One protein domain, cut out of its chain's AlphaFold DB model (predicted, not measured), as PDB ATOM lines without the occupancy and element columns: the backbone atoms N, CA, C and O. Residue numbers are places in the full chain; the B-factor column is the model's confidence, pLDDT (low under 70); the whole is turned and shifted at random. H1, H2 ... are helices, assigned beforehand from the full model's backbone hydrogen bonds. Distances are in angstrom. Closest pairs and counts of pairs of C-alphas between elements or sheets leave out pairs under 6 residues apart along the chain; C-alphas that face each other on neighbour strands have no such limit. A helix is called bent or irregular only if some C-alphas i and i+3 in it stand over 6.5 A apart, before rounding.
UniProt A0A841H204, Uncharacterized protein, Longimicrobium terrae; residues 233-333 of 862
ATOM      1  N   VAL A 233     239.071 282.121 197.906       40.12
ATOM      2  CA  VAL A 233     238.128 283.071 197.279       40.12
ATOM      3  C   VAL A 233     238.477 283.304 195.807       40.12
ATOM      4  O   VAL A 233     237.595 283.435 194.956       40.12
ATOM      5  N   ARG A 234     239.776 283.334 195.491       49.91
ATOM      6  CA  ARG A 234     240.277 283.555 194.132       49.91
ATOM      7  C   ARG A 234     240.041 282.341 193.234       49.91
ATOM      8  O   ARG A 234     239.591 282.506 192.105       49.91
ATOM      9  N   GLU A 235     240.263 281.145 193.763       57.12
ATOM     10  CA  GLU A 235     240.084 279.876 193.052       57.12
ATOM     11  C   GLU A 235     238.617 279.638 192.653       57.12
ATOM     12  O   GLU A 235     238.326 279.263 191.513       57.12
ATOM     13  N   ARG A 236     237.670 279.990 193.537       61.94
ATOM     14  CA  ARG A 236     236.232 279.952 193.229       61.94
ATOM     15  C   ARG A 236     235.846 280.933 192.114       61.94
ATOM     16  O   ARG A 236     235.161 280.546 191.168       61.94
ATOM     17  N   HIS A 237     236.331 282.177 192.170       70.19
ATOM     18  CA  HIS A 237     236.045 283.189 191.141       70.19
ATOM     19  C   HIS A 237     236.634 282.833 189.766       70.19
ATOM     20  O   HIS A 237     236.014 283.093 188.728       70.19
ATOM     21  N   ASP A 238     237.832 282.247 189.741       68.88
ATOM     22  CA  ASP A 238     238.492 281.834 188.503       68.88
ATOM     23  C   ASP A 238     237.756 280.651 187.851       68.88
ATOM     24  O   ASP A 238     237.547 280.664 186.632       68.88
ATOM     25  N   THR A 239     237.256 279.707 188.656       73.88
ATOM     26  CA  THR A 239     236.425 278.571 188.211       73.88
ATOM     27  C   THR A 239     235.116 279.035 187.571       73.88
ATOM     28  O   THR A 239     234.798 278.635 186.448       73.88
ATOM     29  N   GLU A 240     234.399 279.963 188.210       74.06
ATOM     30  CA  GLU A 240     233.173 280.563 187.658       74.06
ATOM     31  C   GLU A 240     233.452 281.341 186.358       74.06
ATOM     32  O   GLU A 240     232.694 281.268 185.387       74.06
ATOM     33  N   CYS A 241     234.582 282.054 186.290       76.44
ATOM     34  CA  CYS A 241     235.001 282.749 185.075       76.44
ATOM     35  C   CYS A 241     235.318 281.795 183.919       76.44
ATOM     36  O   CYS A 241     235.073 282.160 182.765       76.44
ATOM     37  N   ALA A 242     235.907 280.633 184.201       78.62
ATOM     38  CA  ALA A 242     236.224 279.624 183.201       78.62
ATOM     39  C   ALA A 242     234.959 278.933 182.683       78.62
ATOM     40  O   ALA A 242     234.805 278.814 181.468       78.62
ATOM     41  N   ALA A 243     234.027 278.581 183.574       78.75
ATOM     42  CA  ALA A 243     232.730 278.020 183.205       78.75
ATOM     43  C   ALA A 243     231.936 278.983 182.305       78.75
ATOM     44  O   ALA A 243     231.510 278.603 181.217       78.75
ATOM     45  N   ALA A 244     231.854 280.267 182.674       81.25
ATOM     46  CA  ALA A 244     231.176 281.274 181.855       81.25
ATOM     47  C   ALA A 244     231.796 281.416 180.453       81.25
ATOM     48  O   ALA A 244     231.089 281.543 179.456       81.25
ATOM     49  N   ARG A 245     233.132 281.374 180.349       87.19
ATOM     50  CA  ARG A 245     233.821 281.402 179.050       87.19
ATOM     51  C   ARG A 245     233.554 280.141 178.237       87.19
ATOM     52  O   ARG A 245     233.388 280.269 177.029       87.19
ATOM     53  N   ALA A 246     233.514 278.971 178.875       84.38
ATOM     54  CA  ALA A 246     233.200 277.702 178.224       84.38
ATOM     55  C   ALA A 246     231.805 277.747 177.580       84.38
ATOM     56  O   ALA A 246     231.679 277.434 176.398       84.38
ATOM     57  N   THR A 247     230.801 278.251 178.305       85.31
ATOM     58  CA  THR A 247     229.448 278.474 177.776       85.31
ATOM     59  C   THR A 247     229.456 279.434 176.584       85.31
ATOM     60  O   THR A 247     228.872 279.136 175.545       85.31
ATOM     61  N   ILE A 248     230.181 280.559 176.684       86.56
ATOM     62  CA  ILE A 248     230.250 281.565 175.610       86.56
ATOM     63  C   ILE A 248     230.839 280.990 174.310       86.56
ATOM     64  O   ILE A 248     230.402 281.352 173.216       86.56
ATOM     65  N   ILE A 249     231.842 280.111 174.403       89.44
ATOM     66  CA  ILE A 249     232.552 279.585 173.225       89.44
ATOM     67  C   ILE A 249     232.014 278.257 172.696       89.44
ATOM     68  O   ILE A 249     232.385 277.883 171.584       89.44
ATOM     69  N   ALA A 250     231.164 277.549 173.443       86.06
ATOM     70  CA  ALA A 250     230.641 276.242 173.039       86.06
ATOM     71  C   ALA A 250     230.003 276.242 171.629       86.06
ATOM     72  O   ALA A 250     230.364 275.370 170.834       86.06
ATOM     73  N   PRO A 251     229.183 277.242 171.230       85.56
ATOM     74  CA  PRO A 251     228.620 277.291 169.876       85.56
ATOM     75  C   PRO A 251     229.682 277.442 168.776       85.56
ATOM     76  O   PRO A 251     229.531 276.906 167.683       85.56
ATOM     77  N   VAL A 252     230.792 278.129 169.069       88.12
ATOM     78  CA  VAL A 252     231.911 278.323 168.128       88.12
ATOM     79  C   VAL A 252     232.777 277.069 168.016       88.12
ATOM     80  O   VAL A 252     233.311 276.764 166.949       88.12
ATOM     81  N   LEU A 253     232.947 276.334 169.116       84.31
ATOM     82  CA  LEU A 253     233.712 275.087 169.126       84.31
ATOM     83  C   LEU A 253     232.972 273.947 168.425       84.31
ATOM     84  O   LEU A 253     233.621 273.165 167.737       84.31
ATOM     85  N   ASN A 254     231.644 273.905 168.545       84.81
ATOM     86  CA  ASN A 254     230.797 272.891 167.914       84.81
ATOM     87  C   ASN A 254     230.398 273.250 166.471       84.81
ATOM     88  O   ASN A 254     229.633 272.522 165.850       84.81
ATOM     89  N   GLY A 255     230.885 274.377 165.939       84.75
ATOM     90  CA  GLY A 255     230.601 274.820 164.570       84.75
ATOM     91  C   GLY A 255     229.193 275.379 164.348       84.75
ATOM     92  O   GLY A 255     228.856 275.709 163.218       84.75
ATOM     93  N   ALA A 256     228.392 275.530 165.406       82.94
ATOM     94  CA  ALA A 256     227.033 276.056 165.336       82.94
ATOM     95  C   ALA A 256     226.981 277.566 165.039       82.94
ATOM     96  O   ALA A 256     225.966 278.047 164.550       82.94
ATOM     97  N   MET A 257     228.048 278.320 165.347       89.38
ATOM     98  CA  MET A 257     228.123 279.765 165.096       89.38
ATOM     99  C   MET A 257     229.525 280.212 164.674       89.38
ATOM    100  O   MET A 257     230.540 279.737 165.195       89.38
ATOM    101  N   GLY A 258     229.590 281.220 163.802       86.44
ATOM    102  CA  GLY A 258     230.834 281.946 163.536       86.44
ATOM    103  C   GLY A 258     231.267 282.819 164.725       86.44
ATOM    104  O   GLY A 258     230.450 283.247 165.536       86.44
ATOM    105  N   VAL A 259     232.556 283.168 164.828       85.31
ATOM    106  CA  VAL A 259     233.079 284.009 165.936       85.31
ATOM    107  C   VAL A 259     232.369 285.369 166.025       85.31
ATOM    108  O   VAL A 259     232.032 285.824 167.119       85.31
ATOM    109  N   GLY A 260     232.146 286.023 164.879       80.69
ATOM    110  CA  GLY A 260     231.443 287.308 164.811       80.69
ATOM    111  C   GLY A 260     229.963 287.200 165.173       80.69
ATOM    112  O   GLY A 260     229.405 288.075 165.833       80.69
ATOM    113  N   GLU A 261     229.341 286.088 164.794       86.38
ATOM    114  CA  GLU A 261     227.951 285.773 165.105       86.38
ATOM    115  C   GLU A 261     227.761 285.517 166.603       86.38
ATOM    116  O   GLU A 261     226.916 286.151 167.230       86.38
ATOM    117  N   ALA A 262     228.631 284.704 167.205       86.88
ATOM    118  CA  ALA A 262     228.643 284.448 168.640       86.88
ATOM    119  C   ALA A 262     228.877 285.732 169.453       86.88
ATOM    120  O   ALA A 262     228.220 285.952 170.468       86.88
ATOM    121  N   ALA A 263     229.770 286.625 169.006       87.69
ATOM    122  CA  ALA A 263     229.995 287.900 169.692       87.69
ATOM    123  C   ALA A 263     228.752 288.801 169.675       87.69
ATOM    124  O   ALA A 263     228.451 289.439 170.682       87.69
ATOM    125  N   ARG A 264     228.031 288.862 168.548       87.56
ATOM    126  CA  ARG A 264     226.778 289.625 168.447       87.56
ATOM    127  C   ARG A 264     225.675 289.005 169.299       87.56
ATOM    128  O   ARG A 264     225.037 289.735 170.053       87.56
ATOM    129  N   PHE A 265     225.517 287.685 169.229       88.00
ATOM    130  CA  PHE A 265     224.550 286.929 170.021       88.00
ATOM    131  C   PHE A 265     224.747 287.161 171.522       88.00
ATOM    132  O   PHE A 265     223.856 287.682 172.184       88.00
ATOM    133  N   TRP A 266     225.950 286.918 172.052       87.81
ATOM    134  CA  TRP A 266     226.207 287.074 173.487       87.81
ATOM    135  C   TRP A 266     226.112 288.521 173.975       87.81
ATOM    136  O   TRP A 266     225.675 288.753 175.099       87.81
ATOM    137  N   ARG A 267     226.464 289.520 173.154       87.19
ATOM    138  CA  ARG A 267     226.216 290.930 173.511       87.19
ATOM    139  C   ARG A 267     224.726 291.237 173.621       87.19
ATOM    140  O   ARG A 267     224.341 291.946 174.545       87.19
ATOM    141  N   ALA A 268     223.914 290.731 172.692       83.12
ATOM    142  CA  ALA A 268     222.466 290.908 172.725       83.12
ATOM    143  C   ALA A 268     221.856 290.216 173.955       83.12
ATOM    144  O   ALA A 268     221.086 290.836 174.686       83.12
ATOM    145  N   GLU A 269     222.289 288.992 174.255       81.56
ATOM    146  CA  GLU A 269     221.823 288.231 175.418       81.56
ATOM    147  C   GLU A 269     222.249 288.872 176.749       81.56
ATOM    148  O   GLU A 269     221.419 289.102 177.626       81.56
ATOM    149  N   PHE A 270     223.508 289.301 176.902       83.50
ATOM    150  CA  PHE A 270     223.940 290.015 178.112       83.50
ATOM    151  C   PHE A 270     223.314 291.409 178.252       83.50
ATOM    152  O   PHE A 270     223.183 291.908 179.371       83.50
ATOM    153  N   ALA A 271     222.927 292.053 177.147       73.62
ATOM    154  CA  ALA A 271     222.171 293.300 177.190       73.62
ATOM    155  C   ALA A 271     220.732 293.082 177.690       73.62
ATOM    156  O   ALA A 271     220.233 293.939 178.415       73.62
ATOM    157  N   ARG A 272     220.111 291.932 177.383       69.56
ATOM    158  CA  ARG A 272     218.773 291.538 177.868       69.56
ATOM    159  C   ARG A 272     218.738 291.188 179.360       69.56
ATOM    160  O   ARG A 272     217.768 291.506 180.039       69.56
ATOM    161  N   VAL A 273     219.819 290.634 179.913       63.94
ATOM    162  CA  VAL A 273     219.947 290.359 181.367       63.94
ATOM    163  C   VAL A 273     219.964 291.638 182.212       63.94
ATOM    164  O   VAL A 273     219.670 291.600 183.404       63.94
ATOM    165  N   ALA A 274     220.274 292.795 181.617       52.66
ATOM    166  CA  ALA A 274     220.167 294.073 182.317       52.66
ATOM    167  C   ALA A 274     218.707 294.521 182.542       52.66
ATOM    168  O   ALA A 274     218.515 295.498 183.263       52.66
ATOM    169  N   SER A 275     217.707 293.837 181.961       52.16
ATOM    170  CA  SER A 275     216.297 294.254 182.022       52.16
ATOM    171  C   SER A 275     215.307 293.282 182.684       52.16
ATOM    172  O   SER A 275     214.298 293.778 183.167       52.16
ATOM    173  N   THR A 276     215.546 291.967 182.796       42.72
ATOM    174  CA  THR A 276     214.630 291.054 183.533       42.72
ATOM    175  C   THR A 276     215.256 289.672 183.775       42.72
ATOM    176  O   THR A 276     216.045 289.196 182.962       42.72
ATOM    177  N   ALA A 277     214.931 289.034 184.906       44.97
ATOM    178  CA  ALA A 277     215.447 287.722 185.312       44.97
ATOM    179  C   ALA A 277     214.694 286.557 184.635       44.97
ATOM    180  O   ALA A 277     213.470 286.590 184.567       44.97
ATOM    181  N   GLY A 278     215.434 285.525 184.204       51.84
ATOM    182  CA  GLY A 278     214.900 284.229 183.749       51.84
ATOM    183  C   GLY A 278     214.980 283.992 182.237       51.84
ATOM    184  O   GLY A 278     213.954 284.012 181.564       51.84
ATOM    185  N   HIS A 279     216.182 283.741 181.697       49.88
ATOM    186  CA  HIS A 279     216.359 283.318 180.300       49.88
ATOM    187  C   HIS A 279     217.131 281.983 180.234       49.88
ATOM    188  O   HIS A 279     218.266 281.931 180.715       49.88
ATOM    189  N   PRO A 280     216.592 280.935 179.579       49.41
ATOM    190  CA  PRO A 280     217.084 279.553 179.691       49.41
ATOM    191  C   PRO A 280     218.508 279.313 179.150       49.41
ATOM    192  O   PRO A 280     219.129 278.298 179.447       49.41
ATOM    193  N   GLY A 281     219.073 280.250 178.377       53.66
ATOM    194  CA  GLY A 281     220.469 280.190 177.911       53.66
ATOM    195  C   GLY A 281     221.508 280.786 178.876       53.66
ATOM    196  O   GLY A 281     222.709 280.629 178.657       53.66
ATOM    197  N   LEU A 282     221.068 281.495 179.922       59.66
ATOM    198  CA  LEU A 282     221.909 282.295 180.824       59.66
ATOM    199  C   LEU A 282     221.941 281.766 182.263       59.66
ATOM    200  O   LEU A 282     222.759 282.238 183.051       59.66
ATOM    201  N   ASP A 283     221.137 280.749 182.580       58.34
ATOM    202  CA  ASP A 283     221.046 280.138 183.916       58.34
ATOM    203  C   ASP A 283     222.381 279.542 184.407       58.34
ATOM    204  O   ASP A 283     222.592 279.353 185.602       58.34
ATOM    205  N   SER A 284     223.330 279.306 183.492       63.84
ATOM    206  CA  SER A 284     224.680 278.811 183.795       63.84
ATOM    207  C   SER A 284     225.733 279.906 184.045       63.84
ATOM    208  O   SER A 284     226.866 279.580 184.406       63.84
ATOM    209  N   ILE A 285     225.408 281.198 183.867       76.12
ATOM    210  CA  ILE A 285     226.352 282.319 184.036       76.12
ATOM    211  C   ILE A 285     225.852 283.288 185.125       76.12
ATOM    212  O   ILE A 285     224.844 283.966 184.930       76.12
ATOM    213  N   PRO A 286     226.585 283.455 186.246       75.56
ATOM    214  CA  PRO A 286     226.233 284.415 187.292       75.56
ATOM    215  C   PRO A 286     226.042 285.850 186.772       75.56
ATOM    216  O   PRO A 286     226.836 286.347 185.968       75.56
ATOM    217  N   ALA A 287     225.058 286.578 187.314       70.56
ATOM    218  CA  ALA A 287     224.724 287.948 186.897       70.56
ATOM    219  C   ALA A 287     225.913 288.936 186.960       70.56
ATOM    220  O   ALA A 287     226.022 289.864 186.152       70.56
ATOM    221  N   THR A 288     226.841 288.731 187.897       72.69
ATOM    222  CA  THR A 288     228.091 289.502 188.014       72.69
ATOM    223  C   THR A 288     229.012 289.298 186.804       72.69
ATOM    224  O   THR A 288     229.634 290.252 186.327       72.69
ATOM    225  N   LEU A 289     229.061 288.083 186.253       76.81
ATOM    226  CA  LEU A 289     229.838 287.746 185.062       76.81
ATOM    227  C   LEU A 289     229.137 288.178 183.769       76.81
ATOM    228  O   LEU A 289     229.826 288.598 182.839       76.81
ATOM    229  N   CYS A 290     227.803 288.213 183.734       76.88
ATOM    230  CA  CYS A 290     227.055 288.824 182.627       76.88
ATOM    231  C   CYS A 290     227.434 290.306 182.446       76.88
ATOM    232  O   CYS A 290     227.718 290.743 181.331       76.88
ATOM    233  N   ARG A 291     227.564 291.077 183.542       75.75
ATOM    234  CA  ARG A 291     228.071 292.466 183.473       75.75
ATOM    235  C   ARG A 291     229.509 292.529 182.958       75.75
ATOM    236  O   ARG A 291     229.824 293.379 182.129       75.75
ATOM    237  N   LYS A 292     230.376 291.626 183.429       79.00
ATOM    238  CA  LYS A 292     231.792 291.548 183.032       79.00
ATOM    239  C   LYS A 292     231.963 291.276 181.534       79.00
ATOM    240  O   LYS A 292     232.866 291.838 180.917       79.00
ATOM    241  N   TYR A 293     231.108 290.436 180.950       84.06
ATOM    242  CA  TYR A 293     231.186 290.024 179.546       84.06
ATOM    243  C   TYR A 293     230.178 290.723 178.620       84.06
ATOM    244  O   TYR A 293     230.144 290.413 177.431       84.06
ATOM    245  N   ARG A 294     229.445 291.737 179.103       81.12
ATOM    246  CA  ARG A 294     228.455 292.511 178.326       81.12
ATOM    247  C   ARG A 294     228.976 293.031 176.981       81.12
ATOM    248  O   ARG A 294     228.224 293.110 176.020       81.12
ATOM    249  N   ASN A 295     230.268 293.349 176.905       84.50
ATOM    250  CA  ASN A 295     230.936 293.845 175.699       84.50
ATOM    251  C   ASN A 295     231.926 292.825 175.104       84.50
ATOM    252  O   ASN A 295     232.967 293.215 174.573       84.50
ATOM    253  N   VAL A 296     231.650 291.518 175.217       86.19
ATOM    254  CA  VAL A 296     232.548 290.470 174.708       86.19
ATOM    255  C   VAL A 296     232.866 290.686 173.221       86.19
ATOM    256  O   VAL A 296     231.996 290.919 172.381       86.19
ATOM    257  N   SER A 297     234.154 290.685 172.885       86.38
ATOM    258  CA  SER A 297     234.647 290.946 171.531       86.38
ATOM    259  C   SER A 297     234.881 289.668 170.737       86.38
ATOM    260  O   SER A 297     235.229 288.630 171.299       86.38
ATOM    261  N   GLU A 298     234.794 289.771 169.410       84.81
ATOM    262  CA  GLU A 298     235.172 288.694 168.484       84.81
ATOM    263  C   GLU A 298     236.592 288.193 168.771       84.81
ATOM    264  O   GLU A 298     236.850 286.996 168.832       84.81
ATOM    265  N   ARG A 299     237.513 289.118 169.070       70.94
ATOM    266  CA  ARG A 299     238.900 288.800 169.426       70.94
ATOM    267  C   ARG A 299     239.018 287.985 170.718       70.94
ATOM    268  O   ARG A 299     239.932 287.170 170.832       70.94
ATOM    269  N   GLN A 300     238.141 288.212 171.697       80.62
ATOM    270  CA  GLN A 300     238.120 287.436 172.942       80.62
ATOM    271  C   GLN A 300     237.601 286.019 172.695       80.62
ATOM    272  O   GLN A 300     238.280 285.070 173.082       80.62
ATOM    273  N   ILE A 301     236.479 285.881 171.985       83.56
ATOM    274  CA  ILE A 301     235.890 284.578 171.633       83.56
ATOM    275  C   ILE A 301     236.858 283.761 170.770       83.56
ATOM    276  O   ILE A 301     237.130 282.606 171.087       83.56
ATOM    277  N   PHE A 302     237.465 284.379 169.749       79.75
ATOM    278  CA  PHE A 302     238.487 283.743 168.912       79.75
ATOM    279  C   PHE A 302     239.653 283.202 169.742       79.75
ATOM    280  O   PHE A 302     240.072 282.062 169.564       79.75
ATOM    281  N   ARG A 303     240.178 284.010 170.671       75.19
ATOM    282  CA  ARG A 303     241.324 283.621 171.499       75.19
ATOM    283  C   ARG A 303     240.997 282.443 172.413       75.19
ATOM    284  O   ARG A 303     241.834 281.560 172.568       75.19
ATOM    285  N   TRP A 304     239.814 282.444 173.019       84.69
ATOM    286  CA  TRP A 304     239.356 281.347 173.870       84.69
ATOM    287  C   TRP A 304     239.152 280.060 173.065       84.69
ATOM    288  O   TRP A 304     239.674 279.021 173.455       84.69
ATOM    289  N   ALA A 305     238.492 280.135 171.906       79.50
ATOM    290  CA  ALA A 305     238.287 278.979 171.035       79.50
ATOM    291  C   ALA A 305     239.611 278.407 170.491       79.50
ATOM    292  O   ALA A 305     239.805 277.193 170.477       79.50
ATOM    293  N   ALA A 306     240.551 279.271 170.093       76.62
ATOM    294  CA  ALA A 306     241.870 278.856 169.621       76.62
ATOM    295  C   ALA A 306     242.669 278.118 170.705       76.62
ATOM    296  O   ALA A 306     243.340 277.137 170.401       76.62
ATOM    297  N   LEU A 307     242.569 278.551 171.967       75.88
ATOM    298  CA  LEU A 307     243.245 277.891 173.086       75.88
ATOM    299  C   LEU A 307     242.742 276.454 173.278       75.88
ATOM    300  O   LEU A 307     243.551 275.547 173.436       75.88
ATOM    301  N   ILE A 308     241.428 276.236 173.194       80.31
ATOM    302  CA  ILE A 308     240.842 274.893 173.309       80.31
ATOM    303  C   ILE A 308     241.247 273.995 172.142       80.31
ATOM    304  O   ILE A 308     241.581 272.834 172.354       80.31
ATOM    305  N   ARG A 309     241.261 274.523 170.912       79.69
ATOM    306  CA  ARG A 309     241.707 273.762 169.732       79.69
ATOM    307  C   ARG A 309     243.163 273.315 169.872       79.69
ATOM    308  O   ARG A 309     243.452 272.143 169.671       79.69
ATOM    309  N   VAL A 310     244.045 274.221 170.302       74.31
ATOM    310  CA  VAL A 310     245.459 273.906 170.565       74.31
ATOM    311  C   VAL A 310     245.603 272.846 171.655       74.31
ATOM    312  O   VAL A 310     246.452 271.965 171.526       74.31
ATOM    313  N   GLU A 311     244.790 272.898 172.713       72.12
ATOM    314  CA  GLU A 311     244.895 271.903 173.782       72.12
ATOM    315  C   GLU A 311     244.375 270.532 173.359       72.12
ATOM    316  O   GLU A 311     245.036 269.539 173.643       72.12
ATOM    317  N   ARG A 312     243.284 270.473 172.587       78.06
ATOM    318  CA  ARG A 312     242.795 269.226 171.977       78.06
ATOM    319  C   ARG A 312     243.830 268.597 171.045       78.06
ATOM    320  O   ARG A 312     244.060 267.393 171.099       78.06
ATOM    321  N   GLU A 313     244.497 269.407 170.222       74.44
ATOM    322  CA  GLU A 313     245.590 268.935 169.364       74.44
ATOM    323  C   GLU A 313     246.771 268.407 170.185       74.44
ATOM    324  O   GLU A 313     247.377 267.394 169.832       74.44
ATOM    325  N   ARG A 314     247.114 269.075 171.291       75.19
ATOM    326  CA  ARG A 314     248.195 268.646 172.182       75.19
ATOM    327  C   ARG A 314     247.862 267.332 172.885       75.19
ATOM    328  O   ARG A 314     248.717 266.452 172.901       75.19
ATOM    329  N   THR A 315     246.670 267.193 173.466       74.88
ATOM    330  CA  THR A 315     246.266 265.962 174.166       74.88
ATOM    331  C   THR A 315     246.196 264.789 173.197       74.88
ATOM    332  O   THR A 315     246.727 263.730 173.510       74.88
ATOM    333  N   ALA A 316     245.682 265.014 171.982       73.50
ATOM    334  CA  ALA A 316     245.686 264.018 170.913       73.50
ATOM    335  C   ALA A 316     247.111 263.589 170.515       73.50
ATOM    336  O   ALA A 316     247.380 262.398 170.396       73.50
ATOM    337  N   ARG A 317     248.054 264.533 170.367       71.94
ATOM    338  CA  ARG A 317     249.466 264.219 170.058       71.94
ATOM    339  C   ARG A 317     250.182 263.452 171.167       71.94
ATOM    340  O   ARG A 317     251.099 262.698 170.873       71.94
ATOM    341  N   LEU A 318     249.820 263.698 172.423       66.44
ATOM    342  CA  LEU A 318     250.476 263.106 173.590       66.44
ATOM    343  C   LEU A 318     249.776 261.835 174.099       66.44
ATOM    344  O   LEU A 318     250.222 261.280 175.099       66.44
ATOM    345  N   GLY A 319     248.689 261.390 173.456       78.62
ATOM    346  CA  GLY A 319     247.900 260.240 173.913       78.62
ATOM    347  C   GLY A 319     247.244 260.452 175.284       78.62
ATOM    348  O   GLY A 319     246.991 259.489 176.002       78.62
ATOM    349  N   LEU A 320     247.011 261.708 175.674       71.50
ATOM    350  CA  LEU A 320     246.403 262.065 176.955       71.50
ATOM    351  C   LEU A 320     244.871 262.129 176.831       71.50
ATOM    352  O   LEU A 320     244.369 262.476 175.757       71.50
ATOM    353  N   PRO A 321     244.120 261.858 177.917       74.50
ATOM    354  CA  PRO A 321     242.667 262.012 177.924       74.50
ATOM    355  C   PRO A 321     242.253 263.450 177.578       74.50
ATOM    356  O   PRO A 321     242.960 264.412 177.896       74.50
ATOM    357  N   GLU A 322     241.107 263.597 176.905       72.50
ATOM    358  CA  GLU A 322     240.613 264.903 176.464       72.50
ATOM    359  C   GLU A 322     240.358 265.821 177.671       72.50
ATOM    360  O   GLU A 322     239.601 265.495 178.587       72.50
ATOM    361  N   VAL A 323     241.008 266.986 177.683       71.12
ATOM    362  CA  VAL A 323     240.871 267.967 178.766       71.12
ATOM    363  C   VAL A 323     239.536 268.696 178.619       71.12
ATOM    364  O   VAL A 323     239.211 269.207 177.545       71.12
ATOM    365  N   SER A 324     238.770 268.798 179.711       77.12
ATOM    366  CA  SER A 324     237.514 269.553 179.696       77.12
ATOM    367  C   SER A 324     237.766 271.028 179.357       77.12
ATOM    368  O   SER A 324     238.768 271.620 179.765       77.12
ATOM    369  N   ILE A 325     236.838 271.656 178.629       76.31
ATOM    370  CA  ILE A 325     236.958 273.062 178.196       76.31
ATOM    371  C   ILE A 325     237.236 273.982 179.396       76.31
ATOM    372  O   ILE A 325     238.100 274.858 179.338       76.31
ATOM    373  N   THR A 326     236.544 273.748 180.512       73.06
ATOM    374  CA  THR A 326     236.721 274.499 181.759       73.06
ATOM    375  C   THR A 326     238.109 274.280 182.362       73.06
ATOM    376  O   THR A 326     238.759 275.256 182.733       73.06
ATOM    377  N   ALA A 327     238.612 273.041 182.395       67.62
ATOM    378  CA  ALA A 327     239.954 272.737 182.899       67.62
ATOM    379  C   ALA A 327     241.055 273.370 182.031       67.62
ATOM    380  O   ALA A 327     241.998 273.954 182.565       67.62
ATOM    381  N   ALA A 328     240.902 273.355 180.703       70.12
ATOM    382  CA  ALA A 328     241.828 274.011 179.781       70.12
ATOM    383  C   ALA A 328     241.858 275.540 179.977       70.12
ATOM    384  O   ALA A 328     242.917 276.169 179.904       70.12
ATOM    385  N   LEU A 329     240.705 276.150 180.277       72.75
ATOM    386  CA  LEU A 329     240.599 277.582 180.570       72.75
ATOM    387  C   LEU A 329     241.096 277.957 181.976       72.75
ATOM    388  O   LEU A 329     241.522 279.099 182.156       72.75
ATOM    389  N   LEU A 330     241.069 277.029 182.939       67.50
ATOM    390  CA  LEU A 330     241.599 277.216 184.295       67.50
ATOM    391  C   LEU A 330     243.125 277.096 184.341       67.50
ATOM    392  O   LEU A 330     243.797 278.009 184.820       67.50
ATOM    393  N   HIS A 331     243.680 276.017 183.783       51.84
ATOM    394  CA  HIS A 331     245.104 275.690 183.918       51.84
ATOM    395  C   HIS A 331     246.044 276.617 183.134       51.84
ATOM    396  O   HIS A 331     247.181 276.825 183.547       51.84
ATOM    397  N   ARG A 332     245.606 277.206 182.013       51.62
ATOM    398  CA  ARG A 332     246.507 277.965 181.119       51.62
ATOM    399  C   ARG A 332     246.410 279.487 181.229       51.62
ATOM    400  O   ARG A 332     247.210 280.190 180.614       51.62
ATOM    401  N   TYR A 333     245.486 280.039 182.018       42.78
ATOM    402  CA  TYR A 333     245.304 281.499 182.068       42.78
ATOM    403  C   TYR A 333     246.232 282.296 183.011       42.78
ATOM    404  O   TYR A 333     246.373 283.503 182.768       42.78
TER     405      TYR A 333
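What this domain is: This is residues 233 to 333 of the 862 residues of an uncharacterized protein of Longimicrobium terrae (UniProt A0A841H204). A long, kinked helix, H1, runs through the middle; H4, also of 21 residues, meets its far end at nearly a right angle, H5 packs into their corner, and the hairpin of H2 and H3 covers the other side. The printed part has 101 residues, five named helices in order H1 to H5 and no named strand: all helix, compact, radius of gyration of the C-alphas 14.1 A, spans 47 by 34 by 22 A.

Where its parts are: H1, residues 233 to 253, spans 29.6 A from (238.128, 283.071, 197.279); H4, 298 to 318, 30.2 A. H2 is 259 to 272, H3 287 to 293, H5 325 to 331, ending at (245.104, 275.690, 183.918).

How they stand to each other: H1 is irregular: C-alphas 248 and 251 are 7.3 A apart. H1 touches H5, closest C-alphas Ala 242 and Thr 326, 5.3 A. Every O i to N i+4 pair is within hydrogen-bond range in H2, H3, H4 and H5; in H1, 15 of 17.

The domain as a whole: The printed part has no cut. Residues 273 to 286 form the long link; pLDDT is under 70 at 272 to 284, among others.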